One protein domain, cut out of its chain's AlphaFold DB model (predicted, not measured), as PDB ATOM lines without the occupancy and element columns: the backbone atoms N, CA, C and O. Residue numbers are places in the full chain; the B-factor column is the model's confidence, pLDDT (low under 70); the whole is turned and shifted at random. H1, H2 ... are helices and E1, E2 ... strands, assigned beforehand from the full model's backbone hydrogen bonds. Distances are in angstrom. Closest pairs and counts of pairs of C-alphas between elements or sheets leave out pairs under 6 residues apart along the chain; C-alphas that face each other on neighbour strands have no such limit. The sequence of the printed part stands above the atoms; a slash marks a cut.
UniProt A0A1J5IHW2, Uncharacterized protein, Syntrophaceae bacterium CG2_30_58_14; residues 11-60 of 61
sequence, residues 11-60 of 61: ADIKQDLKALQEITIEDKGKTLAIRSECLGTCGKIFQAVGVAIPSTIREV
ATOM      1  N   ALA A  11      41.080  62.982   3.772       79.62
ATOM      2  CA  ALA A  11      40.096  62.965   2.698       79.62
ATOM      3  C   ALA A  11      39.666  61.533   2.333       79.62
ATOM      4  O   ALA A  11      38.462  61.276   2.293       79.62
ATOM      5  N   ASP A  12      40.622  60.614   2.182       79.25
ATOM      6  CA  ASP A  12      40.375  59.213   1.820       79.25
ATOM      7  C   ASP A  12      39.607  58.488   2.926       79.25
ATOM      8  O   ASP A  12      38.617  57.811   2.665       79.25
ATOM      9  N   ILE A  13      39.977  58.726   4.189       81.31
ATOM     10  CA  ILE A  13      39.257  58.186   5.354       81.31
ATOM     11  C   ILE A  13      37.784  58.607   5.321       81.31
ATOM     12  O   ILE A  13      36.883  57.783   5.477       81.31
ATOM     13  N   LYS A  14      37.521  59.904   5.119       83.19
ATOM     14  CA  LYS A  14      36.149  60.424   5.069       83.19
ATOM     15  C   LYS A  14      35.372  59.883   3.873       83.19
ATOM     16  O   LYS A  14      34.167  59.674   3.997       83.19
ATOM     17  N   GLN A  15      36.020  59.716   2.726       82.00
ATOM     18  CA  GLN A  15      35.385  59.184   1.526       82.00
ATOM     19  C   GLN A  15      35.008  57.714   1.709       82.00
ATOM     20  O   GLN A  15      33.857  57.350   1.474       82.00
ATOM     21  N   ASP A  16      35.934  56.898   2.199       82.19
ATOM     22  CA  ASP A  16      35.727  55.462   2.362       82.19
ATOM     23  C   ASP A  16      34.681  55.151   3.437       82.19
ATOM     24  O   ASP A  16      33.858  54.251   3.265       82.19
ATOM     25  N   LEU A  17      34.643  55.940   4.517       82.19
ATOM     26  CA  LEU A  17      33.583  55.835   5.522       82.19
ATOM     27  C   LEU A  17      32.214  56.260   4.974       82.19
ATOM     28  O   LEU A  17      31.210  55.668   5.349       82.19
ATOM     29  N   LYS A  18      32.148  57.251   4.072       84.81
ATOM     30  CA  LYS A  18      30.893  57.645   3.400       84.81
ATOM     31  C   LYS A  18      30.417  56.619   2.370       84.81
ATOM     32  O   LYS A  18      29.217  56.518   2.119       84.81
ATOM     33  N   ALA A  19      31.343  55.898   1.746       84.94
ATOM     34  CA  ALA A  19      31.025  54.824   0.813       84.94
ATOM     35  C   ALA A  19      30.457  53.588   1.530       84.94
ATOM     36  O   ALA A  19      29.759  52.782   0.910       84.94
ATOM     37  N   LEU A  20      30.723  53.447   2.833       86.06
ATOM     38  CA  LEU A  20      30.131  52.403   3.655       86.06
ATOM     39  C   LEU A  20      28.650  52.701   3.905       86.06
ATOM     40  O   LEU A  20      28.290  53.631   4.622       86.06
ATOM     41  N   GLN A  21      27.787  51.895   3.306       87.00
ATOM     42  CA  GLN A  21      26.343  51.997   3.440       87.00
ATOM     43  C   GLN A  21      25.777  50.608   3.675       87.00
ATOM     44  O   GLN A  21      26.325  49.619   3.193       87.00
ATOM     45  N   GLU A  22      24.681  50.539   4.415       91.06
ATOM     46  CA  GLU A  22      23.932  49.313   4.640       91.06
ATOM     47  C   GLU A  22      22.477  49.557   4.269       91.06
ATOM     48  O   GLU A  22      21.885  50.560   4.666       91.06
ATOM     49  N   ILE A  23      21.922  48.641   3.485       92.12
ATOM     50  CA  ILE A  23      20.509  48.604   3.136       92.12
ATOM     51  C   ILE A  23      19.895  47.330   3.697       92.12
ATOM     52  O   ILE A  23      20.550  46.290   3.784       92.12
ATOM     53  N   THR A  24      18.620  47.402   4.050       91.88
ATOM     54  CA  THR A  24      17.848  46.244   4.487       91.88
ATOM     55  C   THR A  24      16.802  45.929   3.431       91.88
ATOM     56  O   THR A  24      16.081  46.824   2.992       91.88
ATOM     57  N   ILE A  25      16.738  44.670   3.010       93.19
ATOM     58  CA  ILE A  25      15.745  44.174   2.057       93.19
ATOM     59  C   ILE A  25      14.953  43.031   2.683       93.19
ATOM     60  O   ILE A  25      15.486  42.271   3.488       93.19
ATOM     61  N   GLU A  26      13.692  42.896   2.294       92.25
ATOM     62  CA  GLU A  26      12.869  41.743   2.643       92.25
ATOM     63  C   GLU A  26      12.782  40.816   1.424       92.25
ATOM     64  O   GLU A  26      12.359  41.237   0.348       92.25
ATOM     65  N   ASP A  27      13.201  39.558   1.580       87.38
ATOM     66  CA  ASP A  27      13.051  38.509   0.570       87.38
ATOM     67  C   ASP A  27      12.359  37.299   1.199       87.38
ATOM     68  O   ASP A  27      12.876  36.677   2.124       87.38
ATOM     69  N   LYS A  28      11.168  36.955   0.697       86.00
ATOM     70  CA  LYS A  28      10.432  35.730   1.077       86.00
ATOM     71  C   LYS A  28      10.242  35.557   2.596       86.00
ATOM     72  O   LYS A  28      10.336  34.444   3.112       86.00
ATOM     73  N   GLY A  29       9.969  36.655   3.305       88.81
ATOM     74  CA  GLY A  29       9.775  36.664   4.760       88.81
ATOM     75  C   GLY A  29      11.070  36.633   5.578       88.81
ATOM     76  O   GLY A  29      11.013  36.467   6.792       88.81
ATOM     77  N   LYS A  30      12.230  36.783   4.930       89.62
ATOM     78  CA  LYS A  30      13.530  36.976   5.573       89.62
ATOM     79  C   LYS A  30      13.997  38.406   5.370       89.62
ATOM     80  O   LYS A  30      13.958  38.925   4.255       89.62
ATOM     81  N   THR A  31      14.512  39.007   6.430       92.81
ATOM     82  CA  THR A  31      15.128  40.331   6.374       92.81
ATOM     83  C   THR A  31      16.624  40.159   6.151       92.81
ATOM     84  O   THR A  31      17.298  39.500   6.935       92.81
ATOM     85  N   LEU A  32      17.172  40.726   5.080       92.56
ATOM     86  CA  LEU A  32      18.599  40.683   4.766       92.56
ATOM     87  C   LEU A  32      19.191  42.089   4.878       92.56
ATOM     88  O   LEU A  32      18.674  43.032   4.287       92.56
ATOM     89  N   ALA A  33      20.304  42.228   5.591       92.00
ATOM     90  CA  ALA A  33      21.146  43.413   5.553       92.00
ATOM     91  C   ALA A  33      22.250  43.210   4.513       92.00
ATOM     92  O   ALA A  33      23.028  42.253   4.591       92.00
ATOM     93  N   ILE A  34      22.314  44.126   3.551       92.19
ATOM     94  CA  ILE A  34      23.341  44.189   2.519       92.19
ATOM     95  C   ILE A  34      24.147  45.455   2.754       92.19
ATOM     96  O   ILE A  34      23.631  46.567   2.659       92.19
ATOM     97  N   ARG A  35      25.429  45.289   3.035       91.12
ATOM     98  CA  ARG A  35      26.377  46.383   3.180       91.12
ATOM     99  C   ARG A  35      27.241  46.496   1.930       91.12
ATOM    100  O   ARG A  35      27.600  45.483   1.338       91.12
ATOM    101  N   SER A  36      27.632  47.709   1.557       87.44
ATOM    102  CA  SER A  36      28.682  47.923   0.563       87.44
ATOM    103  C   SER A  36      30.014  47.280   0.986       87.44
ATOM    104  O   SER A  36      30.328  47.104   2.172       87.44
ATOM    105  N   GLU A  37      30.798  46.875  -0.013       82.50
ATOM    106  CA  GLU A  37      32.119  46.295   0.203       82.50
ATOM    107  C   GLU A  37      33.087  47.345   0.768       82.50
ATOM    108  O   GLU A  37      33.068  48.515   0.385       82.50
ATOM    109  N   CYS A  38      33.944  46.929   1.700       78.62
ATOM    110  CA  CYS A  38      34.963  47.799   2.278       78.62
ATOM    111  C   CYS A  38      36.144  47.932   1.311       78.62
ATOM    112  O   CYS A  38      37.129  47.205   1.427       78.62
ATOM    113  N   LEU A  39      36.041  48.862   0.366       74.00
ATOM    114  CA  LEU A  39      37.118  49.187  -0.565       74.00
ATOM    115  C   LEU A  39      38.112  50.184   0.057       74.00
ATOM    116  O   LEU A  39      37.765  50.963   0.946       74.00
ATOM    117  N   GLY A  40      39.365  50.140  -0.405       75.31
ATOM    118  CA  GLY A  40      40.405  51.101  -0.035       75.31
ATOM    119  C   GLY A  40      40.900  50.980   1.409       75.31
ATOM    120  O   GLY A  40      41.446  49.959   1.837       75.31
ATOM    121  N   THR A  41      40.763  52.069   2.149       74.69
ATOM    122  CA  THR A  41      41.281  52.274   3.503       74.69
ATOM    123  C   THR A  41      40.291  51.818   4.576       74.69
ATOM    124  O   THR A  41      40.689  51.549   5.713       74.69
ATOM    125  N   CYS A  42      39.015  51.656   4.212       77.75
ATOM    126  CA  CYS A  42      37.921  51.337   5.127       77.75
ATOM    127  C   CYS A  42      38.238  50.121   6.018       77.75
ATOM    128  O   CYS A  42      38.250  50.232   7.243       77.75
ATOM    129  N   GLY A  43      38.624  48.984   5.421       78.62
ATOM    130  CA  GLY A  43      38.946  47.761   6.172       78.62
ATOM    131  C   GLY A  43      40.103  47.928   7.166       78.62
ATOM    132  O   GLY A  43      40.052  47.409   8.281       78.62
ATOM    133  N   LYS A  44      41.120  48.716   6.798       80.50
ATOM    134  CA  LYS A  44      42.283  48.998   7.652       80.50
ATOM    135  C   LYS A  44      41.930  49.938   8.802       80.50
ATOM    136  O   LYS A  44      42.465  49.771   9.893       80.50
ATOM    137  N   ILE A  45      41.014  50.890   8.593       80.69
ATOM    138  CA  ILE A  45      40.503  51.759   9.665       80.69
ATOM    139  C   ILE A  45      39.782  50.921  10.713       80.69
ATOM    140  O   ILE A  45      40.123  51.018  11.887       80.69
ATOM    141  N   PHE A  46      38.834  50.075  10.299       82.38
ATOM    142  CA  PHE A  46      38.098  49.207  11.221       82.38
ATOM    143  C   PHE A  46      39.031  48.278  12.002       82.38
ATOM    144  O   PHE A  46      38.897  48.169  13.218       82.38
ATOM    145  N   GLN A  47      40.038  47.699  11.341       81.00
ATOM    146  CA  GLN A  47      41.078  46.921  12.015       81.00
ATOM    147  C   GLN A  47      41.867  47.767  13.028       81.00
ATOM    148  O   GLN A  47      42.079  47.330  14.157       81.00
ATOM    149  N   ALA A  48      42.276  48.983  12.652       81.06
ATOM    150  CA  ALA A  48      43.042  49.880  13.515       81.06
ATOM    151  C   ALA A  48      42.259  50.333  14.758       81.06
ATOM    152  O   ALA A  48      42.869  50.587  15.797       81.06
ATOM    153  N   VAL A  49      40.927  50.421  14.665       82.12
ATOM    154  CA  VAL A  49      40.046  50.721  15.805       82.12
ATOM    155  C   VAL A  49      39.504  49.468  16.507       82.12
ATOM    156  O   VAL A  49      38.742  49.595  17.461       82.12
ATOM    157  N   GLY A  50      39.900  48.263  16.076       81.25
ATOM    158  CA  GLY A  50      39.506  46.994  16.702       81.25
ATOM    159  C   GLY A  50      38.045  46.591  16.479       81.25
ATOM    160  O   GLY A  50      37.494  45.827  17.267       81.25
ATOM    161  N   VAL A  51      37.402  47.103  15.429       84.06
ATOM    162  CA  VAL A  51      36.000  46.818  15.109       84.06
ATOM    163  C   VAL A  51      35.922  45.692  14.083       84.06
ATOM    164  O   VAL A  51      36.465  45.791  12.982       84.06
ATOM    165  N   ALA A  52      35.208  44.623  14.434       85.00
ATOM    166  CA  ALA A  52      34.884  43.557  13.499       85.00
ATOM    167  C   ALA A  52      33.798  44.028  12.524       85.00
ATOM    168  O   ALA A  52      32.714  44.448  12.930       85.00
ATOM    169  N   ILE A  53      34.092  43.944  11.229       82.75
ATOM    170  CA  ILE A  53      33.137  44.280  10.179       82.75
ATOM    171  C   ILE A  53      32.239  43.053   9.935       82.75
ATOM    172  O   ILE A  53      32.773  41.969   9.695       82.75
ATOM    173  N   PRO A  54      30.898  43.185   9.978       83.19
ATOM    174  CA  PRO A  54      29.986  42.069   9.709       83.19
ATOM    175  C   PRO A  54      30.117  41.550   8.262       83.19
ATOM    176  O   PRO A  54      30.816  42.131   7.435       83.19
ATOM    177  N   SER A  55      29.445  40.462   7.896       85.25
ATOM    178  CA  SER A  55      29.430  40.011   6.494       85.25
ATOM    179  C   SER A  55      28.720  41.020   5.581       85.25
ATOM    180  O   SER A  55      27.814  41.728   6.019       85.25
ATOM    181  N   THR A  56      29.129  41.079   4.309       88.81
ATOM    182  CA  THR A  56      28.528  41.951   3.278       88.81
ATOM    183  C   THR A  56      27.037  41.679   3.096       88.81
ATOM    184  O   THR A  56      26.263  42.612   2.949       88.81
ATOM    185  N   ILE A  57      26.627  40.413   3.153       90.38
ATOM    186  CA  ILE A  57      25.224  40.003   3.158       90.38
ATOM    187  C   ILE A  57      25.009  39.192   4.431       90.38
ATOM    188  O   ILE A  57      25.774  38.261   4.703       90.38
ATOM    189  N   ARG A  58      23.995  39.547   5.219       90.81
ATOM    190  CA  ARG A  58      23.599  38.789   6.410       90.81
ATOM    191  C   ARG A  58      22.091  38.812   6.601       90.81
ATOM    192  O   ARG A  58      21.445  39.792   6.255       90.81
ATOM    193  N   GLU A  59      21.549  37.755   7.189       90.31
ATOM    194  CA  GLU A  59      20.164  37.748   7.664       90.31
ATOM    195  C   GLU A  59      20.073  38.564   8.963       90.31
ATOM    196  O   GLU A  59      20.955  38.484   9.822       90.31
ATOM    197  N   VAL A  60      19.043  39.398   9.073       84.38
ATOM    198  CA  VAL A  60      18.699  40.173  10.265       84.38
ATOM    199  C   VAL A  60      17.567  39.411  10.946       84.38
ATOM    200  O   VAL A  60      16.469  39.337  10.397       84.38
TER     201      VAL A  60
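Overview. This is residues 11 to 60 of the 61 residues of an uncharacterized protein of Syntrophaceae bacterium CG2_30_58_14 (UniProt A0A1J5IHW2). This is an elongated, loose model with a small twisted sheet of three strands towards one end and two short helices, H1 and H2, set nearly at right angles at the other. Neither helix covers the sheet; the turn of the hairpin of E1 and E2 makes one far tip and the beginning of H1 the other, while residues 36 to 41 and 49 to 56 run between sheet and H2. The printed part has 50 residues, with two named helices and three named strands in the order H1, E1, E2, H2, E3; the sheet runs E1, E2, E3 and is antiparallel throughout. The class is mixed, helices and strands. The whole is loose, with a radius of gyration of the C-alphas of 12.5 A, and its C-alphas span 39 by 20 by 11 A.

Arrangement. In the sheet, E2, residues 30 to 35, is the inner strand, and E1, residues 22 to 27, and E3, residues 57 to 60, are the edge strands. E1 and E2 form an antiparallel hairpin, with 154 degrees between their directions; N 25 and O 32 are 2.8 A apart and N 30 and O 27 2.9 A, both within hydrogen-bond range. E2 and E3 are antiparallel at 138 degrees, with N 33 and O 58 within hydrogen-bond range at 2.8 A. The sheet is only just strongly twisted, its C-alphas lying up to 4.4 A off the best plane. H1, residues 11 to 19, and H2, residues 42 to 48, are not on the sheet. H1 and H2 touch, their closest C-alphas being those of Asp 16 and Cys 42, 5.4 A apart. Their lines are only just about perpendicular, at 70.5 degrees. H1 is apart from E2 and E3, and H2 is apart from E1. In H1 and H2 every O i to N i+4 pair is within hydrogen-bond range.

Along the chain. E1 measures 15.9 A from first to last C-alpha, and E2, residues 30 to 35, measures 16.1 A. E3 is shorter, 9.6 A, and ends at C-alpha 60, at (18.699, 40.173, 10.265). H1 begins at C-alpha 11, at (40.096, 62.965, 2.698), and measures 12.3 A. H2 begins at C-alpha 42, at (37.921, 51.337, 5.127), and measures 9.9 A.

Size, cuts and confidence. The outline is only just elongated, and the two C-alphas farthest apart, those of Ala 11 and Lys 28, are 40.3 A apart. The printed part has no cut. The links from H1 to E1 and from E1 to E2 are tight, those from E2 to H2 and from H2 to E3 are short, and no link is long. The mean pLDDT of the printed part is 85.0, and no printed residue is under 70.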